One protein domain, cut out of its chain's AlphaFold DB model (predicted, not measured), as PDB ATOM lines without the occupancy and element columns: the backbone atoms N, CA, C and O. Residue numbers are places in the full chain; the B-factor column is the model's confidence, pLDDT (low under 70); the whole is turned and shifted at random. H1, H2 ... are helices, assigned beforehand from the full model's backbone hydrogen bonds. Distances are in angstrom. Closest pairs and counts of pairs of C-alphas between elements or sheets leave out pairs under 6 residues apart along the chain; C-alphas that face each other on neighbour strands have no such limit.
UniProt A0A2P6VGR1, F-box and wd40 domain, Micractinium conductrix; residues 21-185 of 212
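This is residues 21 to 185 of the 212 residues of the protein "F-box and wd40 domain" of Micractinium conductrix (UniProt A0A2P6VGR1). Two long helices, H2 and H3, lie side by side and run opposite ways as a long helical hairpin, and H1 and H5 pack on one side of it, H1 on H2 and H5 on H3, toward opposite ends of the rod. After H3, residues 131 to 148 fold back beside it with no named element, leading to short H4; residues 45 to 50 stick out at one end. The printed part has 165 residues with five named helices, H1 to H5 in chain order, and no named strand: the class is all helix. The whole is loose, with a radius of gyration of the C-alphas of 20.0 A, and its outline is a rod spanning 66 by 32 by 23 A.

Find C-alpha 53 at (8.173, -32.823, -35.071); from there H2 runs through residues 53 to 86, 48.8 A from first to last C-alpha. Look next at residues 97 to 130 for H3, 48.5 A long. H1 is residues 27 to 44, 25.6 A long, beginning at C-alpha 27 at (28.033, -43.525, -16.037). H5 is residues 162 to 185, 34.6 A long, ending at C-alpha 185 at (16.061, -23.797, -12.528). Between H3 and H5 you meet H4, residues 149 to 152.

Begin at H3, the hub, which touches three other helices. H2 and H3 are a helical hairpin and touch at a shallow tilt of 21 degrees, opposite ways; their closest C-alphas are those of Ala 82 and Ala 105, 4.5 A apart. H5 touches H3 at a shallow tilt of 27 degrees, the same way, through residues 164 to 175 of H5 and 97 to 107 of H3 alone; the closest C-alphas, of Val 100 and Cys 164, are 6.6 A apart. H4 and H3 only just touch, with 3 pairs of C-alphas within 8 A, the closest those of Arg 103 and Leu 151 at 5.9 A. H1 and H2 are a second helical hairpin, touching at a shallow tilt of 32 degrees, opposite ways; look at Leu 40 and Leu 59, whose C-alphas are the closest at 5.7 A. H1 is apart from H3, H4 and H5. In H1, H2, H3 and H5 every O i to N i+4 pair is within hydrogen-bond range; H4 is too short for such a pair.

The two C-alphas farthest apart are those of Gly 49 and Ala 95, at 66.6 A. The printed part has no cut. The link from H3 to H4, 18 residues, is long; the other three are short. The mean pLDDT of the printed part is 90.4; look at residues 88 to 91 and residue 185 for values under 70.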
ATOM      1  N   ALA A  21      21.413 -52.042 -23.966       81.50
ATOM      2  CA  ALA A  21      21.297 -50.715 -23.381       81.50
ATOM      3  C   ALA A  21      22.094 -50.658 -22.062       81.50
ATOM      4  O   ALA A  21      22.050 -51.622 -21.291       81.50
ATOM      5  N   PRO A  22      22.809 -49.553 -21.779       89.62
ATOM      6  CA  PRO A  22      23.581 -49.430 -20.550       89.62
ATOM      7  C   PRO A  22      22.674 -49.562 -19.326       89.62
ATOM      8  O   PRO A  22      21.543 -49.057 -19.307       89.62
ATOM      9  N   ALA A  23      23.174 -50.247 -18.298       92.88
ATOM     10  CA  ALA A  23      22.416 -50.489 -17.082       92.88
ATOM     11  C   ALA A  23      22.024 -49.156 -16.408       92.88
ATOM     12  O   ALA A  23      22.839 -48.234 -16.347       92.88
ATOM     13  N   PRO A  24      20.790 -49.012 -15.899       94.06
ATOM     14  CA  PRO A  24      20.363 -47.787 -15.234       94.06
ATOM     15  C   PRO A  24      21.288 -47.379 -14.083       94.06
ATOM     16  O   PRO A  24      21.690 -48.209 -13.269       94.06
ATOM     17  N   GLY A  25      21.586 -46.082 -13.992       89.62
ATOM     18  CA  GLY A  25      22.414 -45.525 -12.921       89.62
ATOM     19  C   GLY A  25      23.927 -45.691 -13.097       89.62
ATOM     20  O   GLY A  25      24.666 -45.230 -12.228       89.62
ATOM     21  N   THR A  26      24.400 -46.295 -14.194       93.62
ATOM     22  CA  THR A  26      25.826 -46.258 -14.552       93.62
ATOM     23  C   THR A  26      26.204 -44.941 -15.226       93.62
ATOM     24  O   THR A  26      25.345 -44.163 -15.655       93.62
ATOM     25  N   HIS A  27      27.510 -44.694 -15.338       93.12
ATOM     26  CA  HIS A  27      28.033 -43.525 -16.037       93.12
ATOM     27  C   HIS A  27      27.601 -43.506 -17.510       93.12
ATOM     28  O   HIS A  27      27.120 -42.489 -17.999       93.12
ATOM     29  N   GLU A  28      27.672 -44.647 -18.194       94.38
ATOM     30  CA  GLU A  28      27.295 -44.798 -19.603       94.38
ATOM     31  C   GLU A  28      25.806 -44.515 -19.813       94.38
ATOM     32  O   GLU A  28      25.424 -43.865 -20.782       94.38
ATOM     33  N   SER A  29      24.952 -44.950 -18.884       94.00
ATOM     34  CA  SER A  29      23.514 -44.675 -18.960       94.00
ATOM     35  C   SER A  29      23.196 -43.192 -18.791       94.00
ATOM     36  O   SER A  29      22.282 -42.671 -19.434       94.00
ATOM     37  N   TYR A  30      23.978 -42.484 -17.972       92.44
ATOM     38  CA  TYR A  30      23.880 -41.034 -17.849       92.44
ATOM     39  C   TYR A  30      24.403 -40.309 -19.098       92.44
ATOM     40  O   TYR A  30      23.769 -39.367 -19.565       92.44
ATOM     41  N   LEU A  31      25.507 -40.772 -19.692       93.31
ATOM     42  CA  LEU A  31      25.998 -40.232 -20.964       93.31
ATOM     43  C   LEU A  31      24.972 -40.408 -22.087       93.31
ATOM     44  O   LEU A  31      24.772 -39.491 -22.879       93.31
ATOM     45  N   GLU A  32      24.274 -41.542 -22.133       93.69
ATOM     46  CA  GLU A  32      23.190 -41.758 -23.090       93.69
ATOM     47  C   GLU A  32      21.972 -40.861 -22.824       93.69
ATOM     48  O   GLU A  32      21.399 -40.325 -23.771       93.69
ATOM     49  N   GLU A  33      21.592 -40.638 -21.557       93.31
ATOM     50  CA  GLU A  33      20.576 -39.634 -21.187       93.31
ATOM     51  C   GLU A  33      20.966 -38.245 -21.721       93.31
ATOM     52  O   GLU A  33      20.162 -37.600 -22.399       93.31
ATOM     53  N   LEU A  34      22.211 -37.809 -21.491       92.56
ATOM     54  CA  LEU A  34      22.724 -36.524 -21.975       92.56
ATOM     55  C   LEU A  34      22.783 -36.450 -23.503       92.56
ATOM     56  O   LEU A  34      22.417 -35.428 -24.083       92.56
ATOM     57  N   ARG A  35      23.211 -37.526 -24.171       95.50
ATOM     58  CA  ARG A  35      23.291 -37.592 -25.633       95.50
ATOM     59  C   ARG A  35      21.916 -37.394 -26.264       95.50
ATOM     60  O   ARG A  35      21.782 -36.594 -27.189       95.50
ATOM     61  N   VAL A  36      20.895 -38.097 -25.770       93.31
ATOM     62  CA  VAL A  36      19.518 -37.963 -26.276       93.31
ATOM     63  C   VAL A  36      18.954 -36.576 -25.957       93.31
ATOM     64  O   VAL A  36      18.346 -35.965 -26.833       93.31
ATOM     65  N   GLY A  37      19.219 -36.038 -24.761       91.81
ATOM     66  CA  GLY A  37      18.843 -34.665 -24.403       91.81
ATOM     67  C   GLY A  37      19.459 -33.617 -25.340       91.81
ATOM     68  O   GLY A  37      18.753 -32.756 -25.857       91.81
ATOM     69  N   GLY A  38      20.748 -33.744 -25.658       93.00
ATOM     70  CA  GLY A  38      21.428 -32.853 -26.600       93.00
ATOM     71  C   GLY A  38      20.875 -32.939 -28.028       93.00
ATOM     72  O   GLY A  38      20.770 -31.921 -28.711       93.00
ATOM     73  N   LEU A  39      20.477 -34.134 -28.482       94.81
ATOM     74  CA  LEU A  39      19.791 -34.300 -29.769       94.81
ATOM     75  C   LEU A  39      18.410 -33.638 -29.766       94.81
ATOM     76  O   LEU A  39      18.068 -32.952 -30.729       94.81
ATOM     77  N   LEU A  40      17.645 -33.806 -28.684       93.19
ATOM     78  CA  LEU A  40      16.343 -33.165 -28.513       93.19
ATOM     79  C   LEU A  40      16.470 -31.638 -28.554       93.19
ATOM     80  O   LEU A  40      15.740 -30.985 -29.294       93.19
ATOM     81  N   ASP A  41      17.419 -31.067 -27.812       93.75
ATOM     82  CA  ASP A  41      17.664 -29.624 -27.802       93.75
ATOM     83  C   ASP A  41      18.097 -29.105 -29.171       93.75
ATOM     84  O   ASP A  41      17.621 -28.061 -29.623       93.75
ATOM     85  N   LYS A  42      18.969 -29.847 -29.863       94.69
ATOM     86  CA  LYS A  42      19.396 -29.506 -31.221       94.69
ATOM     87  C   LYS A  42      18.211 -29.458 -32.184       94.69
ATOM     88  O   LYS A  42      18.121 -28.518 -32.970       94.69
ATOM     89  N   GLU A  43      17.311 -30.438 -32.123       94.69
ATOM     90  CA  GLU A  43      16.123 -30.480 -32.980       94.69
ATOM     91  C   GLU A  43      15.136 -29.357 -32.630       94.69
ATOM     92  O   GLU A  43      14.660 -28.646 -33.514       94.69
ATOM     93  N   ARG A  44      14.895 -29.110 -31.334       92.00
ATOM     94  CA  ARG A  44      14.013 -28.028 -30.863       92.00
ATOM     95  C   ARG A  44      14.504 -26.637 -31.262       92.00
ATOM     96  O   ARG A  44      13.681 -25.766 -31.513       92.00
ATOM     97  N   ARG A  45      15.815 -26.405 -31.341       94.25
ATOM     98  CA  ARG A  45      16.372 -25.100 -31.745       94.25
ATOM     99  C   ARG A  45      16.255 -24.811 -33.242       94.25
ATOM    100  O   ARG A  45      16.523 -23.682 -33.647       94.25
ATOM    101  N   LYS A  46      15.860 -25.785 -34.070       92.81
ATOM    102  CA  LYS A  46      15.599 -25.530 -35.492       92.81
ATOM    103  C   LYS A  46      14.375 -24.620 -35.669       92.81
ATOM    104  O   LYS A  46      13.422 -24.735 -34.888       92.81
ATOM    105  N   PRO A  47      14.375 -23.748 -36.695       92.88
ATOM    106  CA  PRO A  47      13.236 -22.889 -36.991       92.88
ATOM    107  C   PRO A  47      12.012 -23.707 -37.449       92.88
ATOM    108  O   PRO A  47      12.170 -24.826 -37.959       92.88
ATOM    109  N   PRO A  48      10.791 -23.152 -37.312       86.31
ATOM    110  CA  PRO A  48       9.576 -23.768 -37.843       86.31
ATOM    111  C   PRO A  48       9.724 -24.115 -39.334       86.31
ATOM    112  O   PRO A  48      10.244 -23.318 -40.112       86.31
ATOM    113  N   GLY A  49       9.310 -25.323 -39.729       88.62
ATOM    114  CA  GLY A  49       9.450 -25.837 -41.101       88.62
ATOM    115  C   GLY A  49      10.768 -26.566 -41.406       88.62
ATOM    116  O   GLY A  49      10.837 -27.280 -42.400       88.62
ATOM    117  N   GLN A  50      11.793 -26.448 -40.550       93.44
ATOM    118  CA  GLN A  50      13.018 -27.278 -40.607       93.44
ATOM    119  C   GLN A  50      13.112 -28.298 -39.465       93.44
ATOM    120  O   GLN A  50      14.007 -29.147 -39.451       93.44
ATOM    121  N   ARG A  51      12.221 -28.176 -38.482       95.19
ATOM    122  CA  ARG A  51      12.093 -29.087 -37.353       95.19
ATOM    123  C   ARG A  51      11.288 -30.314 -37.764       95.19
ATOM    124  O   ARG A  51      10.192 -30.182 -38.302       95.19
ATOM    125  N   ASP A  52      11.823 -31.488 -37.468       95.12
ATOM    126  CA  ASP A  52      11.096 -32.747 -37.574       95.12
ATOM    127  C   ASP A  52      10.327 -32.996 -36.266       95.12
ATOM    128  O   ASP A  52      10.902 -33.402 -35.253       95.12
ATOM    129  N   GLU A  53       9.024 -32.700 -36.265       93.19
ATOM    130  CA  GLU A  53       8.173 -32.823 -35.071       93.19
ATOM    131  C   GLU A  53       8.011 -34.278 -34.602       93.19
ATOM    132  O   GLU A  53       7.910 -34.533 -33.398       93.19
ATOM    133  N   GLU A  54       8.057 -35.248 -35.522       94.75
ATOM    134  CA  GLU A  54       8.023 -36.669 -35.169       94.75
ATOM    135  C   GLU A  54       9.319 -37.084 -34.472       94.75
ATOM    136  O   GLU A  54       9.286 -37.765 -33.441       94.75
ATOM    137  N   LEU A  55      10.464 -36.600 -34.963       94.25
ATOM    138  CA  LEU A  55      11.748 -36.810 -34.305       94.25
ATOM    139  C   LEU A  55      11.798 -36.141 -32.924       94.25
ATOM    140  O   LEU A  55      12.264 -36.763 -31.969       94.25
ATOM    141  N   VAL A  56      11.294 -34.909 -32.777       92.94
ATOM    142  CA  VAL A  56      11.206 -34.231 -31.468       92.94
ATOM    143  C   VAL A  56      10.371 -35.044 -30.489       92.94
ATOM    144  O   VAL A  56      10.783 -35.235 -29.340       92.94
ATOM    145  N   HIS A  57       9.208 -35.531 -30.920       92.81
ATOM    146  CA  HIS A  57       8.343 -36.355 -30.084       92.81
ATOM    147  C   HIS A  57       9.037 -37.663 -29.672       92.81
ATOM    148  O   HIS A  57       9.101 -37.968 -28.477       92.81
ATOM    149  N   ALA A  58       9.628 -38.395 -30.624       95.06
ATOM    150  CA  ALA A  58      10.338 -39.643 -30.351       95.06
ATOM    151  C   ALA A  58      11.513 -39.444 -29.377       95.06
ATOM    152  O   ALA A  58      11.650 -40.190 -28.404       95.06
ATOM    153  N   LEU A  59      12.323 -38.397 -29.586       93.12
ATOM    154  CA  LEU A  59      13.436 -38.044 -28.701       93.12
ATOM    155  C   LEU A  59      12.952 -37.638 -27.306       93.12
ATOM    156  O   LEU A  59      13.583 -38.009 -26.320       93.12
ATOM    157  N   ARG A  60      11.828 -36.919 -27.195       95.00
ATOM    158  CA  ARG A  60      11.240 -36.544 -25.900       95.00
ATOM    159  C   ARG A  60      10.824 -37.777 -25.099       95.00
ATOM    160  O   ARG A  60      11.155 -37.862 -23.918       95.00
ATOM    161  N   VAL A  61      10.133 -38.728 -25.727       95.88
ATOM    162  CA  VAL A  61       9.721 -39.978 -25.071       95.88
ATOM    163  C   VAL A  61      10.944 -40.802 -24.655       95.88
ATOM    164  O   VAL A  61      11.019 -41.235 -23.503       95.88
ATOM    165  N   ASP A  62      11.933 -40.982 -25.542       95.25
ATOM    166  CA  ASP A  62      13.153 -41.739 -25.214       95.25
ATOM    167  C   ASP A  62      13.943 -41.080 -24.074       95.25
ATOM    168  O   ASP A  62      14.324 -41.743 -23.105       95.25
ATOM    169  N   TYR A  63      14.110 -39.756 -24.129       94.12
ATOM    170  CA  TYR A  63      14.771 -38.986 -23.081       94.12
ATOM    171  C   TYR A  63      14.102 -39.195 -21.717       94.12
ATOM    172  O   TYR A  63      14.774 -39.571 -20.755       94.12
ATOM    173  N   ARG A  64      12.772 -39.037 -21.626       96.31
ATOM    174  CA  ARG A  64      12.040 -39.194 -20.356       96.31
ATOM    175  C   ARG A  64      12.068 -40.628 -19.828       96.31
ATOM    176  O   ARG A  64      12.234 -40.821 -18.626       96.31
ATOM    177  N   ARG A  65      12.003 -41.644 -20.695       97.25
ATOM    178  CA  ARG A  65      12.163 -43.053 -20.282       97.25
ATOM    179  C   ARG A  65      13.544 -43.328 -19.688       97.25
ATOM    180  O   ARG A  65      13.645 -44.018 -18.671       97.25
ATOM    181  N   ARG A  66      14.608 -42.801 -20.301       95.06
ATOM    182  CA  ARG A  66      15.984 -42.934 -19.789       95.06
ATOM    183  C   ARG A  66      16.152 -42.209 -18.463       95.06
ATOM    184  O   ARG A  66      16.644 -42.804 -17.505       95.06
ATOM    185  N   GLN A  67      15.669 -40.972 -18.396       95.44
ATOM    186  CA  GLN A  67      15.691 -40.166 -17.185       95.44
ATOM    187  C   GLN A  67      14.998 -40.903 -16.032       95.44
ATOM    188  O   GLN A  67      15.595 -41.061 -14.972       95.44
ATOM    189  N   LEU A  68      13.797 -41.452 -16.256       97.00
ATOM    190  CA  LEU A  68      13.055 -42.217 -15.251       97.00
ATOM    191  C   LEU A  68      13.883 -43.382 -14.688       97.00
ATOM    192  O   LEU A  68      14.054 -43.482 -13.473       97.00
ATOM    193  N   LYS A  69      14.454 -44.219 -15.563       97.12
ATOM    194  CA  LYS A  69      15.292 -45.362 -15.163       97.12
ATOM    195  C   LYS A  69      16.514 -44.922 -14.352       97.12
ATOM    196  O   LYS A  69      16.806 -45.498 -13.303       97.12
ATOM    197  N   ASN A  70      17.213 -43.879 -14.800       95.50
ATOM    198  CA  ASN A  70      18.392 -43.360 -14.107       95.50
ATOM    199  C   ASN A  70      18.047 -42.749 -12.747       95.50
ATOM    200  O   ASN A  70      18.766 -42.972 -11.771       95.50
ATOM    201  N   ARG A  71      16.936 -42.011 -12.650       96.19
ATOM    202  CA  ARG A  71      16.473 -41.441 -11.378       96.19
ATOM    203  C   ARG A  71      16.038 -42.533 -10.400       96.19
ATOM    204  O   ARG A  71      16.426 -42.454  -9.240       96.19
ATOM    205  N   GLN A  72      15.357 -43.587 -10.856       98.25
ATOM    206  CA  GLN A  72      15.021 -44.756 -10.028       98.25
ATOM    207  C   GLN A  72      16.267 -45.464  -9.482       98.25
ATOM    208  O   GLN A  72      16.353 -45.732  -8.284       98.25
ATOM    209  N   ALA A  73      17.269 -45.712 -10.331       97.12
ATOM    210  CA  ALA A  73      18.527 -46.315  -9.893       97.12
ATOM    211  C   ALA A  73      19.254 -45.437  -8.861       97.12
ATOM    212  O   ALA A  73      19.750 -45.938  -7.846       97.12
ATOM    213  N   LYS A  74      19.272 -44.115  -9.081       95.00
ATOM    214  CA  LYS A  74      19.862 -43.153  -8.145       95.00
ATOM    215  C   LYS A  74      19.116 -43.124  -6.811       95.00
ATOM    216  O   LYS A  74      19.775 -43.170  -5.776       95.00
ATOM    217  N   ALA A  75      17.783 -43.101  -6.830       97.12
ATOM    218  CA  ALA A  75      16.951 -43.167  -5.630       97.12
ATOM    219  C   ALA A  75      17.252 -44.438  -4.823       97.12
ATOM    220  O   ALA A  75      17.576 -44.351  -3.641       97.12
ATOM    221  N   GLY A  76      17.276 -45.604  -5.478       97.56
ATOM    222  CA  GLY A  76      17.603 -46.870  -4.820       97.56
ATOM    223  C   GLY A  76      19.008 -46.891  -4.207       97.56
ATOM    224  O   GLY A  76      19.198 -47.435  -3.122       97.56
ATOM    225  N   MET A  77      19.999 -46.279  -4.863       97.19
ATOM    226  CA  MET A  77      21.342 -46.126  -4.294       97.19
ATOM    227  C   MET A  77      21.333 -45.237  -3.044       97.19
ATOM    228  O   MET A  77      21.889 -45.641  -2.028       97.19
ATOM    229  N   LEU A  78      20.651 -44.087  -3.085       95.81
ATOM    230  CA  LEU A  78      20.550 -43.172  -1.942       95.81
ATOM    231  C   LEU A  78      19.821 -43.812  -0.755       95.81
ATOM    232  O   LEU A  78      20.265 -43.652   0.378       95.81
ATOM    233  N   ALA A  79      18.756 -44.579  -1.008       97.12
ATOM    234  CA  ALA A  79      18.045 -45.330   0.024       97.12
ATOM    235  C   ALA A  79      18.957 -46.359   0.710       97.12
ATOM    236  O   ALA A  79      19.001 -46.426   1.936       97.12
ATOM    237  N   ARG A  80      19.742 -47.117  -0.070       96.50
ATOM    238  CA  ARG A  80      20.731 -48.053   0.488       96.50
ATOM    239  C   ARG A  80      21.803 -47.332   1.297       96.50
ATOM    240  O   ARG A  80      22.141 -47.793   2.376       96.50
ATOM    241  N   SER A  81      22.314 -46.201   0.807       94.69
ATOM    242  CA  SER A  81      23.282 -45.396   1.556       94.69
ATOM    243  C   SER A  81      22.701 -44.895   2.876       94.69
ATOM    244  O   SER A  81      23.365 -45.035   3.895       94.69
ATOM    245  N   ALA A  82      21.467 -44.376   2.888       94.81
ATOM    246  CA  ALA A  82      20.792 -43.972   4.121       94.81
ATOM    247  C   ALA A  82      20.738 -45.127   5.131       94.81
ATOM    248  O   ALA A  82      21.227 -44.969   6.246       94.81
ATOM    249  N   ALA A  83      20.254 -46.300   4.708       94.50
ATOM    250  CA  ALA A  83      20.181 -47.488   5.558       94.50
ATOM    251  C   ALA A  83      21.562 -47.913   6.091       94.50
ATOM    252  O   ALA A  83      21.709 -48.222   7.273       94.50
ATOM    253  N   SER A  84      22.605 -47.862   5.253       92.25
ATOM    254  CA  SER A  84      23.973 -48.154   5.690       92.25
ATOM    255  C   SER A  84      24.461 -47.203   6.783       92.25
ATOM    256  O   SER A  84      25.196 -47.653   7.649       92.25
ATOM    257  N   PHE A  85      24.074 -45.922   6.761       90.88
ATOM    258  CA  PHE A  85      24.452 -44.942   7.791       90.88
ATOM    259  C   PHE A  85      23.535 -44.955   9.027       90.88
ATOM    260  O   PHE A  85      23.912 -44.426  10.071       90.88
ATOM    261  N   GLU A  86      22.346 -45.552   8.942       90.69
ATOM    262  CA  GLU A  86      21.446 -45.750  10.088       90.69
ATOM    263  C   GLU A  86      21.889 -46.904  10.986       90.69
ATOM    264  O   GLU A  86      21.611 -46.895  12.185       90.69
ATOM    265  N   HIS A  87      22.597 -47.884  10.427       84.88
ATOM    266  CA  HIS A  87      23.196 -48.971  11.185       84.88
ATOM    267  C   HIS A  87      24.615 -48.584  11.607       84.88
ATOM    268  O   HIS A  87      25.512 -48.571  10.762       84.88
ATOM    269  N   PRO A  88      24.863 -48.279  12.896       65.44
ATOM    270  CA  PRO A  88      26.195 -47.909  13.341       65.44
ATOM    271  C   PRO A  88      27.143 -49.075  13.067       65.44
ATOM    272  O   PRO A  88      26.954 -50.176  13.590       65.44
ATOM    273  N   SER A  89      28.175 -48.858  12.251       64.75
ATOM    274  CA  SER A  89      29.285 -49.810  12.233       64.75
ATOM    275  C   SER A  89      29.944 -49.797  13.615       64.75
ATOM    276  O   SER A  89      30.079 -48.733  14.215       64.75
ATOM    277  N   ALA A  90      30.395 -50.949  14.116       60.78
ATOM    278  CA  ALA A  90      31.051 -51.085  15.425       60.78
ATOM    279  C   ALA A  90      32.375 -50.288  15.578       60.78
ATOM    280  O   ALA A  90      33.138 -50.517  16.511       60.78
ATOM    281  N   ARG A  91      32.697 -49.386  14.643       64.06
ATOM    282  CA  ARG A  91      33.927 -48.596  14.594       64.06
ATOM    283  C   ARG A  91      33.610 -47.123  14.826       64.06
ATOM    284  O   ARG A  91      33.493 -46.340  13.884       64.06
ATOM    285  N   GLU A  92      33.512 -46.742  16.094       78.75
ATOM    286  CA  GLU A  92      33.556 -45.337  16.493       78.75
ATOM    287  C   GLU A  92      35.003 -44.839  16.359       78.75
ATOM    288  O   GLU A  92      35.874 -45.185  17.150       78.75
ATOM    289  N   CYS A  93      35.294 -44.077  15.303       87.56
ATOM    290  CA  CYS A  93      36.650 -43.587  15.030       87.56
ATOM    291  C   CYS A  93      37.007 -42.290  15.780       87.56
ATOM    292  O   CYS A  93      38.174 -41.910  15.811       87.56
ATOM    293  N   CYS A  94      36.012 -41.586  16.329       89.69
ATOM    294  CA  CYS A  94      36.153 -40.370  17.135       89.69
ATOM    295  C   CYS A  94      34.843 -40.072  17.885       89.69
ATOM    296  O   CYS A  94      33.804 -40.660  17.569       89.69
ATOM    297  N   ALA A  95      34.869 -39.128  18.830       88.62
ATOM    298  CA  ALA A  95      33.693 -38.732  19.612       88.62
ATOM    299  C   ALA A  95      32.551 -38.170  18.736       88.62
ATOM    300  O   ALA A  95      31.376 -38.395  19.021       88.62
ATOM    301  N   ALA A  96      32.880 -37.521  17.613       91.19
ATOM    302  CA  ALA A  96      31.901 -37.020  16.650       91.19
ATOM    303  C   ALA A  96      31.324 -38.093  15.705       91.19
ATOM    304  O   ALA A  96      30.399 -37.794  14.945       91.19
ATOM    305  N   ALA A  97      31.834 -39.333  15.706       90.44
ATOM    306  CA  ALA A  97      31.474 -40.334  14.697       90.44
ATOM    307  C   ALA A  97      29.958 -40.579  14.644       90.44
ATOM    308  O   ALA A  97      29.359 -40.522  13.574       90.44
ATOM    309  N   ARG A  98      29.304 -40.753  15.796       90.38
ATOM    310  CA  ARG A  98      27.848 -40.960  15.853       90.38
ATOM    311  C   ARG A  98      27.057 -39.796  15.257       90.38
ATOM    312  O   ARG A  98      26.086 -40.026  14.539       90.38
ATOM    313  N   TRP A  99      27.485 -38.564  15.529       92.12
ATOM    314  CA  TRP A  99      26.871 -37.370  14.952       92.12
ATOM    315  C   TRP A  99      27.008 -37.367  13.427       92.12
ATOM    316  O   TRP A  99      26.018 -37.187  12.722       92.12
ATOM    317  N   VAL A 100      28.209 -37.659  12.912       92.12
ATOM    318  CA  VAL A 100      28.471 -37.709  11.465       92.12
ATOM    319  C   VAL A 100      27.599 -38.755  10.784       92.12
ATOM    320  O   VAL A 100      26.976 -38.460   9.772       92.12
ATOM    321  N   TRP A 101      27.493 -39.959  11.346       92.50
ATOM    322  CA  TRP A 101      26.650 -41.013  10.777       92.50
ATOM    323  C   TRP A 101      25.175 -40.602  10.727       92.50
ATOM    324  O   TRP A 101      24.537 -40.731   9.681       92.50
ATOM    325  N   ALA A 102      24.657 -40.015  11.808       91.88
ATOM    326  CA  ALA A 102      23.288 -39.514  11.848       91.88
ATOM    327  C   ALA A 102      23.047 -38.383  10.829       91.88
ATOM    328  O   ALA A 102      22.025 -38.387  10.134       91.88
ATOM    329  N   ARG A 103      23.999 -37.448  10.689       94.12
ATOM    330  CA  ARG A 103      23.952 -36.359   9.701       94.12
ATOM    331  C   ARG A 103      23.951 -36.897   8.271       94.12
ATOM    332  O   ARG A 103      23.111 -36.479   7.481       94.12
ATOM    333  N   MET A 104      24.822 -37.858   7.961       93.06
ATOM    334  CA  MET A 104      24.898 -38.501   6.642       93.06
ATOM    335  C   MET A 104      23.613 -39.265   6.310       93.06
ATOM    336  O   MET A 104      23.086 -39.130   5.205       93.06
ATOM    337  N   ALA A 105      23.074 -40.032   7.262       93.94
ATOM    338  CA  ALA A 105      21.803 -40.729   7.089       93.94
ATOM    339  C   ALA A 105      20.666 -39.747   6.764       93.94
ATOM    340  O   ALA A 105      19.916 -39.962   5.809       93.94
ATOM    341  N   ALA A 106      20.578 -38.630   7.497       94.62
ATOM    342  CA  ALA A 106      19.591 -37.584   7.243       94.62
ATOM    343  C   ALA A 106      19.729 -36.981   5.834       94.62
ATOM    344  O   ALA A 106      18.737 -36.890   5.110       94.62
ATOM    345  N   SER A 107      20.954 -36.672   5.396       94.31
ATOM    346  CA  SER A 107      21.225 -36.192   4.036       94.31
ATOM    347  C   SER A 107      20.778 -37.167   2.958       94.31
ATOM    348  O   SER A 107      20.134 -36.781   1.981       94.31
ATOM    349  N   TYR A 108      21.122 -38.448   3.105       95.00
ATOM    350  CA  TYR A 108      20.761 -39.461   2.119       95.00
ATOM    351  C   TYR A 108      19.248 -39.678   2.057       95.00
ATOM    352  O   TYR A 108      18.723 -39.824   0.953       95.00
ATOM    353  N   ARG A 109      18.534 -39.618   3.192       95.88
ATOM    354  CA  ARG A 109      17.062 -39.643   3.218       95.88
ATOM    355  C   ARG A 109      16.453 -38.441   2.503       95.88
ATOM    356  O   ARG A 109      15.591 -38.635   1.649       95.88
ATOM    357  N   ALA A 110      16.929 -37.229   2.787       95.00
ATOM    358  CA  ALA A 110      16.455 -36.013   2.124       95.00
ATOM    359  C   ALA A 110      16.661 -36.085   0.603       95.00
ATOM    360  O   ALA A 110      15.743 -35.850  -0.183       95.00
ATOM    361  N   ARG A 111      17.852 -36.515   0.169       94.06
ATOM    362  CA  ARG A 111      18.150 -36.712  -1.254       94.06
ATOM    363  C   ARG A 111      17.283 -37.809  -1.862       94.06
ATOM    364  O   ARG A 111      16.786 -37.631  -2.966       94.06
ATOM    365  N   HIS A 112      17.080 -38.928  -1.172       95.56
ATOM    366  CA  HIS A 112      16.183 -39.984  -1.638       95.56
ATOM    367  C   HIS A 112      14.761 -39.448  -1.862       95.56
ATOM    368  O   HIS A 112      14.225 -39.626  -2.953       95.56
ATOM    369  N   ALA A 113      14.202 -38.717  -0.893       95.50
ATOM    370  CA  ALA A 113      12.882 -38.095  -1.005       95.50
ATOM    371  C   ALA A 113      12.793 -37.125  -2.197       95.50
ATOM    372  O   ALA A 113      11.848 -37.205  -2.983       95.50
ATOM    373  N   TYR A 114      13.814 -36.285  -2.397       94.00
ATOM    374  CA  TYR A 114      13.922 -35.415  -3.572       94.00
ATOM    375  C   TYR A 114      13.878 -36.203  -4.893       94.00
ATOM    376  O   TYR A 114      13.132 -35.857  -5.809       94.00
ATOM    377  N   TYR A 115      14.632 -37.303  -5.008       94.06
ATOM    378  CA  TYR A 115      14.588 -38.132  -6.218       94.06
ATOM    379  C   TYR A 115      13.241 -38.843  -6.392       94.06
ATOM    380  O   TYR A 115      12.817 -39.010  -7.532       94.06
ATOM    381  N   CYS A 116      12.549 -39.224  -5.316       96.31
ATOM    382  CA  CYS A 116      11.190 -39.763  -5.409       96.31
ATOM    383  C   CYS A 116      10.209 -38.738  -5.991       96.31
ATOM    384  O   CYS A 116       9.467 -39.075  -6.909       96.31
ATOM    385  N   GLN A 117      10.257 -37.479  -5.543       95.00
ATOM    386  CA  GLN A 117       9.450 -36.403  -6.133       95.00
ATOM    387  C   GLN A 117       9.765 -36.219  -7.627       95.00
ATOM    388  O   GLN A 117       8.863 -36.148  -8.458       95.00
ATOM    389  N   HIS A 118      11.052 -36.218  -7.985       93.50
ATOM    390  CA  HIS A 118      11.491 -36.087  -9.376       93.50
ATOM    391  C   HIS A 118      11.036 -37.276 -10.243       93.50
ATOM    392  O   HIS A 118      10.657 -37.095 -11.396       93.50
ATOM    393  N   ILE A 119      11.028 -38.496  -9.700       96.00
ATOM    394  CA  ILE A 119      10.491 -39.682 -10.384       96.00
ATOM    395  C   ILE A 119       9.006 -39.496 -10.707       96.00
ATOM    396  O   ILE A 119       8.605 -39.779 -11.835       96.00
ATOM    397  N   GLU A 120       8.204 -39.002  -9.761       96.12
ATOM    398  CA  GLU A 120       6.778 -38.751 -10.000       96.12
ATOM    399  C   GLU A 120       6.553 -37.657 -11.052       96.12
ATOM    400  O   GLU A 120       5.753 -37.855 -11.967       96.12
ATOM    401  N   GLN A 121       7.327 -36.565 -11.021       95.25
ATOM    402  CA  GLN A 121       7.295 -35.561 -12.091       95.25
ATOM    403  C   GLN A 121       7.593 -36.190 -13.461       95.25
ATOM    404  O   GLN A 121       6.829 -36.003 -14.407       95.25
ATOM    405  N   ILE A 122       8.677 -36.963 -13.580       95.56
ATOM    406  CA  ILE A 122       9.081 -37.557 -14.863       95.56
ATOM    407  C   ILE A 122       8.026 -38.537 -15.374       95.56
ATOM    408  O   ILE A 122       7.816 -38.615 -16.583       95.56
ATOM    409  N   LYS A 123       7.342 -39.279 -14.494       97.31
ATOM    410  CA  LYS A 123       6.224 -40.143 -14.899       97.31
ATOM    411  C   LYS A 123       5.101 -39.335 -15.548       97.31
ATOM    412  O   LYS A 123       4.608 -39.740 -16.599       97.31
ATOM    413  N   VAL A 124       4.732 -38.192 -14.966       96.06
ATOM    414  CA  VAL A 124       3.726 -37.283 -15.543       96.06
ATOM    415  C   VAL A 124       4.201 -36.738 -16.890       96.06
ATOM    416  O   VAL A 124       3.460 -36.781 -17.870       96.06
ATOM    417  N   GLU A 125       5.450 -36.278 -16.973       95.00
ATOM    418  CA  GLU A 125       6.026 -35.752 -18.215       95.00
ATOM    419  C   GLU A 125       6.130 -36.811 -19.313       95.00
ATOM    420  O   GLU A 125       5.883 -36.510 -20.480       95.00
ATOM    421  N   LEU A 126       6.477 -38.047 -18.952       96.75
ATOM    422  CA  LEU A 126       6.533 -39.174 -19.872       96.75
ATOM    423  C   LEU A 126       5.137 -39.518 -20.392       96.75
ATOM    424  O   LEU A 126       4.962 -39.599 -21.603       96.75
ATOM    425  N   ALA A 127       4.146 -39.650 -19.508       97.31
ATOM    426  CA  ALA A 127       2.771 -39.940 -19.904       97.31
ATOM    427  C   ALA A 127       2.187 -38.833 -20.800       97.31
ATOM    428  O   ALA A 127       1.516 -39.114 -21.795       97.31
ATOM    429  N   ALA A 128       2.475 -37.564 -20.490       95.50
ATOM    430  CA  ALA A 128       2.087 -36.434 -21.328       95.50
ATOM    431  C   ALA A 128       2.787 -36.476 -22.695       95.50
ATOM    432  O   ALA A 128       2.128 -36.312 -23.722       95.50
ATOM    433  N   ALA A 129       4.096 -36.752 -22.717       93.94
ATOM    434  CA  ALA A 129       4.860 -36.881 -23.950       93.94
ATOM    435  C   ALA A 129       4.321 -38.012 -24.831       93.94
ATOM    436  O   ALA A 129       4.075 -37.765 -26.006       93.94
ATOM    437  N   GLU A 130       4.078 -39.202 -24.274       95.50
ATOM    438  CA  GLU A 130       3.495 -40.352 -24.979       95.50
ATOM    439  C   GLU A 130       2.099 -40.028 -25.533       95.50
ATOM    440  O   GLU A 130       1.791 -40.374 -26.670       95.50
ATOM    441  N   ALA A 131       1.292 -39.277 -24.781       96.69
ATOM    442  CA  ALA A 131      -0.022 -38.809 -25.216       96.69
ATOM    443  C   ALA A 131       0.011 -37.559 -26.120       96.69
ATOM    444  O   ALA A 131      -1.051 -37.017 -26.418       96.69
ATOM    445  N   ARG A 132       1.195 -37.068 -26.525       94.62
ATOM    446  CA  ARG A 132       1.381 -35.843 -27.333       94.62
ATOM    447  C   ARG A 132       0.713 -34.595 -26.741       94.62
ATOM    448  O   ARG A 132       0.216 -33.738 -27.464       94.62
ATOM    449  N   ARG A 133       0.716 -34.475 -25.415       93.06
ATOM    450  CA  ARG A 133       0.163 -33.331 -24.678       93.06
ATOM    451  C   ARG A 133       1.252 -32.607 -23.896       93.06
ATOM    452  O   ARG A 133       2.336 -33.144 -23.666       93.06
ATOM    453  N   GLN A 134       0.951 -31.378 -23.486       86.75
ATOM    454  CA  GLN A 134       1.811 -30.656 -22.553       86.75
ATOM    455  C   GLN A 134       1.660 -31.242 -21.142       86.75
ATOM    456  O   GLN A 134       0.537 -31.561 -20.738       86.75
ATOM    457  N   PRO A 135       2.763 -31.417 -20.397       86.88
ATOM    458  CA  PRO A 135       2.686 -31.851 -19.015       86.88
ATOM    459  C   PRO A 135       2.084 -30.745 -18.150       86.88
ATOM    460  O   PRO A 135       2.442 -29.577 -18.282       86.88
ATOM    461  N   VAL A 136       1.197 -31.129 -17.235       88.19
ATOM    462  CA  VAL A 136       0.704 -30.246 -16.177       88.19
ATOM    463  C   VAL A 136       1.402 -30.663 -14.893       88.19
ATOM    464  O   VAL A 136       1.106 -31.718 -14.332       88.19
ATOM    465  N   LEU A 137       2.375 -29.863 -14.468       85.44
ATOM    466  CA  LEU A 137       3.126 -30.098 -13.242       85.44
ATOM    467  C   LEU A 137       2.502 -29.293 -12.107       85.44
ATOM    468  O   LEU A 137       2.320 -28.087 -12.228       85.44
ATOM    469  N   VAL A 138       2.162 -29.973 -11.013       80.75
ATOM    470  CA  VAL A 138       1.518 -29.346  -9.844       80.75
ATOM    471  C   VAL A 138       2.553 -28.783  -8.868       80.75
ATOM    472  O   VAL A 138       2.265 -27.843  -8.135       80.75
ATOM    473  N   ALA A 139       3.764 -29.340  -8.861       83.06
ATOM    474  CA  ALA A 139       4.860 -28.879  -8.024       83.06
ATOM    475  C   ALA A 139       6.210 -29.237  -8.653       83.06
ATOM    476  O   ALA A 139       6.332 -30.255  -9.339       83.06
ATOM    477  N   GLN A 140       7.223 -28.418  -8.369       84.50
ATOM    478  CA  GLN A 140       8.612 -28.758  -8.658       84.50
ATOM    479  C   GLN A 140       9.220 -29.553  -7.486       84.50
ATOM    480  O   GLN A 140       8.933 -29.245  -6.325       84.50
ATOM    481  N   PRO A 141      10.072 -30.557  -7.757       87.06
ATOM    482  CA  PRO A 141      10.836 -31.270  -6.748       87.06
ATOM    483  C   PRO A 141      11.720 -30.310  -5.967       87.06
ATOM    484  O   PRO A 141      12.430 -29.485  -6.547       87.06
ATOM    485  N   ALA A 142      11.721 -30.469  -4.653       88.81
ATOM    486  CA  ALA A 142      12.475 -29.616  -3.760       88.81
ATOM    487  C   ALA A 142      13.256 -30.453  -2.759       88.81
ATOM    488  O   ALA A 142      12.739 -31.399  -2.158       88.81
ATOM    489  N   LEU A 143      14.541 -30.128  -2.607       88.00
ATOM    490  CA  LEU A 143      15.360 -30.782  -1.601       88.00
ATOM    491  C   LEU A 143      15.042 -30.162  -0.240       88.00
ATOM    492  O   LEU A 143      15.516 -29.076   0.083       88.00
ATOM    493  N   HIS A 144      14.271 -30.888   0.562       89.50
ATOM    494  CA  HIS A 144      14.002 -30.535   1.951       89.50
ATOM    495  C   HIS A 144      14.934 -31.319   2.867       89.50
ATOM    496  O   HIS A 144      14.833 -32.542   2.983       89.50
ATOM    497  N   LEU A 145      15.880 -30.607   3.479       87.69
ATOM    498  CA  LEU A 145      16.806 -31.170   4.451       87.69
ATOM    499  C   LEU A 145      16.362 -30.781   5.864       87.69
ATOM    500  O   LEU A 145      16.870 -29.830   6.454       87.69
ATOM    501  N   ASP A 146      15.418 -31.546   6.402       84.94
ATOM    502  CA  ASP A 146      14.892 -31.332   7.749       84.94
ATOM    503  C   ASP A 146      15.784 -32.034   8.779       84.94
ATOM    504  O   ASP A 146      15.605 -33.208   9.120       84.94
ATOM    505  N   LEU A 147      16.806 -31.317   9.251       87.12
ATOM    506  CA  LEU A 147      17.696 -31.812  10.299       87.12
ATOM    507  C   LEU A 147      17.100 -31.542  11.688       87.12
ATOM    508  O   LEU A 147      16.785 -30.387  12.001       87.12
ATOM    509  N   PRO A 148      17.034 -32.556  12.574       87.56
ATOM    510  CA  PRO A 148      16.837 -32.330  14.002       87.56
ATOM    511  C   PRO A 148      17.849 -31.310  14.529       87.56
ATOM    512  O   PRO A 148      18.995 -31.310  14.082       87.56
ATOM    513  N   ALA A 149      17.464 -30.496  15.516       88.81
ATOM    514  CA  ALA A 149      18.312 -29.426  16.059       88.81
ATOM    515  C   ALA A 149      19.738 -29.898  16.415       88.81
ATOM    516  O   ALA A 149      20.714 -29.220  16.106       88.81
ATOM    517  N   ALA A 150      19.873 -31.109  16.965       87.75
ATOM    518  CA  ALA A 150      21.161 -31.710  17.313       87.75
ATOM    519  C   ALA A 150      22.100 -31.968  16.114       87.75
ATOM    520  O   ALA A 150      23.303 -32.099  16.307       87.75
ATOM    521  N   LEU A 151      21.572 -32.060  14.889       89.44
ATOM    522  CA  LEU A 151      22.337 -32.287  13.655       89.44
ATOM    523  C   LEU A 151      22.535 -31.014  12.825       89.44
ATOM    524  O   LEU A 151      23.219 -31.062  11.805       89.44
ATOM    525  N   GLN A 152      21.942 -29.890  13.234       86.56
ATOM    526  CA  GLN A 152      22.083 -28.621  12.516       86.56
ATOM    527  C   GLN A 152      23.454 -27.984  12.742       86.56
ATOM    528  O   GLN A 152      23.985 -27.348  11.838       86.56
ATOM    529  N   GLN A 153      24.031 -28.162  13.933       85.38
ATOM    530  CA  GLN A 153      25.355 -27.644  14.263       85.38
ATOM    531  C   GLN A 153      26.355 -28.793  14.397       85.38
ATOM    532  O   GLN A 153      26.053 -29.777  15.081       85.38
ATOM    533  N   PRO A 154      27.530 -28.696  13.750       80.25
ATOM    534  CA  PRO A 154      28.569 -29.694  13.921       80.25
ATOM    535  C   PRO A 154      29.107 -29.666  15.358       80.25
ATOM    536  O   PRO A 154      29.169 -28.594  15.968       80.25
ATOM    537  N   PRO A 155      29.537 -30.818  15.902       79.94
ATOM    538  CA  PRO A 155      30.274 -30.843  17.156       79.94
ATOM    539  C   PRO A 155      31.590 -30.059  17.017       79.94
ATOM    540  O   PRO A 155      32.059 -29.820  15.894       79.94
ATOM    541  N   PRO A 156      32.219 -29.663  18.137       79.38
ATOM    542  CA  PRO A 156      33.529 -29.024  18.113       79.38
ATOM    543  C   PRO A 156      34.520 -29.796  17.231       79.38
ATOM    544  O   PRO A 156      34.622 -31.019  17.308       79.38
ATOM    545  N   ARG A 157      35.292 -29.087  16.391       74.31
ATOM    546  CA  ARG A 157      36.222 -29.729  15.435       74.31
ATOM    547  C   ARG A 157      37.259 -30.632  16.111       74.31
ATOM    548  O   ARG A 157      37.729 -31.570  15.481       74.31
ATOM    549  N   VAL A 158      37.592 -30.359  17.373       76.56
ATOM    550  CA  VAL A 158      38.515 -31.171  18.184       76.56
ATOM    551  C   VAL A 158      38.006 -32.597  18.426       76.56
ATOM    552  O   VAL A 158      38.813 -33.501  18.609       76.56
ATOM    553  N   ASP A 159      36.693 -32.816  18.333       80.88
ATOM    554  CA  ASP A 159      36.055 -34.118  18.543       80.88
ATOM    555  C   ASP A 159      35.953 -34.949  17.254       80.88
ATOM    556  O   ASP A 159      35.489 -36.095  17.274       80.88
ATOM    557  N   MET A 160      36.367 -34.376  16.116       90.31
ATOM    558  CA  MET A 160      36.172 -34.940  14.787       90.31
ATOM    559  C   MET A 160      37.503 -35.265  14.109       90.31
ATOM    560  O   MET A 160      38.333 -34.397  13.851       90.31
ATOM    561  N   CYS A 161      37.690 -36.535  13.742       92.12
ATOM    562  CA  CYS A 161      38.851 -36.935  12.952       92.12
ATOM    563  C   CYS A 161      38.753 -36.411  11.506       92.12
ATOM    564  O   CYS A 161      37.668 -36.129  10.990       92.12
ATOM    565  N   SER A 162      39.889 -36.338  10.809       91.00
ATOM    566  CA  SER A 162      39.966 -35.813   9.435       91.00
ATOM    567  C   SER A 162      39.092 -36.571   8.425       91.00
ATOM    568  O   SER A 162      38.589 -35.977   7.473       91.00
ATOM    569  N   VAL A 163      38.875 -37.874   8.636       91.25
ATOM    570  CA  VAL A 163      37.997 -38.700   7.788       91.25
ATOM    571  C   VAL A 163      36.538 -38.277   7.945       91.25
ATOM    572  O   VAL A 163      35.862 -38.030   6.948       91.25
ATOM    573  N   CYS A 164      36.073 -38.144   9.189       90.94
ATOM    574  CA  CYS A 164      34.734 -37.662   9.509       90.94
ATOM    575  C   CYS A 164      34.502 -36.237   8.992       90.94
ATOM    576  O   CYS A 164      33.467 -35.984   8.381       90.94
ATOM    577  N   GLY A 165      35.490 -35.349   9.150       91.62
ATOM    578  CA  GLY A 165      35.427 -33.990   8.605       91.62
ATOM    579  C   GLY A 165      35.239 -33.978   7.089       91.62
ATOM    580  O   GLY A 165      34.323 -33.334   6.586       91.62
ATOM    581  N   ARG A 166      36.024 -34.781   6.360       92.44
ATOM    582  CA  ARG A 166      35.922 -34.876   4.896       92.44
ATOM    583  C   ARG A 166      34.561 -35.392   4.426       92.44
ATOM    584  O   ARG A 166      34.066 -34.947   3.395       92.44
ATOM    585  N   TRP A 167      33.965 -36.353   5.132       90.88
ATOM    586  CA  TRP A 167      32.636 -36.864   4.776       90.88
ATOM    587  C   TRP A 167      31.560 -35.788   4.880       90.88
ATOM    588  O   TRP A 167      30.732 -35.682   3.976       90.88
ATOM    589  N   ILE A 168      31.605 -34.983   5.943       91.75
ATOM    590  CA  ILE A 168      30.685 -33.859   6.121       91.75
ATOM    591  C   ILE A 168      30.887 -32.823   5.020       91.75
ATOM    592  O   ILE A 168      29.924 -32.500   4.334       91.75
ATOM    593  N   GLU A 169      32.126 -32.402   4.762       91.62
ATOM    594  CA  GLU A 169      32.427 -31.436   3.697       91.62
ATOM    595  C   GLU A 169      31.916 -31.910   2.326       91.62
ATOM    596  O   GLU A 169      31.263 -31.162   1.601       91.62
ATOM    597  N   GLN A 170      32.156 -33.175   1.967       90.88
ATOM    598  CA  GLN A 170      31.664 -33.736   0.705       90.88
ATOM    599  C   GLN A 170      30.135 -33.778   0.636       90.88
ATOM    600  O   GLN A 170      29.562 -33.560  -0.436       90.88
ATOM    601  N   MET A 171      29.469 -34.081   1.751       92.00
ATOM    602  CA  MET A 171      28.013 -34.115   1.797       92.00
ATOM    603  C   MET A 171      27.414 -32.715   1.689       92.00
ATOM    604  O   MET A 171      26.500 -32.516   0.893       92.00
ATOM    605  N   GLU A 172      27.959 -31.742   2.413       90.50
ATOM    606  CA  GLU A 172      27.521 -30.345   2.360       90.50
ATOM    607  C   GLU A 172      27.719 -29.750   0.962       90.50
ATOM    608  O   GLU A 172      26.809 -29.116   0.432       90.50
ATOM    609  N   LEU A 173      28.851 -30.029   0.305       90.00
ATOM    610  CA  LEU A 173      29.076 -29.637  -1.090       90.00
ATOM    611  C   LEU A 173      28.036 -30.253  -2.035       90.00
ATOM    612  O   LEU A 173      27.532 -29.582  -2.937       90.00
ATOM    613  N   ALA A 174      27.690 -31.528  -1.834       87.31
ATOM    614  CA  ALA A 174      26.659 -32.176  -2.632       87.31
ATOM    615  C   ALA A 174      25.284 -31.525  -2.405       87.31
ATOM    616  O   ALA A 174      24.583 -31.262  -3.379       87.31
ATOM    617  N   GLU A 175      24.910 -31.246  -1.154       88.38
ATOM    618  CA  GLU A 175      23.659 -30.569  -0.774       88.38
ATOM    619  C   GLU A 175      23.557 -29.166  -1.387       88.38
ATOM    620  O   GLU A 175      22.548 -28.849  -2.023       88.38
ATOM    621  N   GLN A 176      24.621 -28.366  -1.286       88.44
ATOM    622  CA  GLN A 176      24.710 -27.038  -1.900       88.44
ATOM    623  C   GLN A 176      24.542 -27.107  -3.422       88.44
ATOM    624  O   GLN A 176      23.820 -26.301  -4.005       88.44
ATOM    625  N   GLY A 177      25.138 -28.110  -4.076       85.62
ATOM    626  CA  GLY A 177      24.974 -28.320  -5.514       85.62
ATOM    627  C   GLY A 177      23.510 -28.510  -5.938       85.62
ATOM    628  O   GLY A 177      23.094 -27.973  -6.969       85.62
ATOM    629  N   TYR A 178      22.705 -29.222  -5.139       83.00
ATOM    630  CA  TYR A 178      21.266 -29.371  -5.398       83.00
ATOM    631  C   TYR A 178      20.505 -28.063  -5.182       83.00
ATOM    632  O   TYR A 178      19.678 -27.714  -6.022       83.00
ATOM    633  N   GLN A 179      20.805 -27.325  -4.112       82.62
ATOM    634  CA  GLN A 179      20.161 -26.037  -3.828       82.62
ATOM    635  C   GLN A 179      20.436 -25.008  -4.933       82.62
ATOM    636  O   GLN A 179      19.511 -24.354  -5.408       82.62
ATOM    637  N   ILE A 180      21.683 -24.915  -5.406       83.31
ATOM    638  CA  ILE A 180      22.058 -24.037  -6.526       83.31
ATOM    639  C   ILE A 180      21.340 -24.469  -7.803       83.31
ATOM    640  O   ILE A 180      20.785 -23.630  -8.505       83.31
ATOM    641  N   SER A 181      21.316 -25.771  -8.098       78.00
ATOM    642  CA  SER A 181      20.621 -26.285  -9.284       78.00
ATOM    643  C   SER A 181      19.128 -25.955  -9.245       78.00
ATOM    644  O   SER A 181      18.581 -25.529 -10.256       78.00
ATOM    645  N   GLN A 182      18.485 -26.094  -8.081       76.25
ATOM    646  CA  GLN A 182      17.081 -25.746  -7.880       76.25
ATOM    647  C   GLN A 182      16.834 -24.239  -8.065       76.25
ATOM    648  O   GLN A 182      15.904 -23.853  -8.769       76.25
ATOM    649  N   ALA A 183      17.698 -23.388  -7.502       75.44
ATOM    650  CA  ALA A 183      17.607 -21.937  -7.656       75.44
ATOM    651  C   ALA A 183      17.818 -21.485  -9.113       75.44
ATOM    652  O   ALA A 183      17.072 -20.651  -9.619       75.44
ATOM    653  N   LEU A 184      18.803 -22.064  -9.809       73.56
ATOM    654  CA  LEU A 184      19.061 -21.786 -11.224       73.56
ATOM    655  C   LEU A 184      17.891 -22.225 -12.106       73.56
ATOM    656  O   LEU A 184      17.552 -21.518 -13.049       73.56
ATOM    657  N   TRP A 185      17.251 -23.354 -11.799       62.19
ATOM    658  CA  TRP A 185      16.061 -23.797 -12.528       62.19
ATOM    659  C   TRP A 185      14.885 -22.840 -12.350       62.19
ATOM    660  O   TRP A 185      14.257 -22.481 -13.342       62.19
TER     661      TRP A 185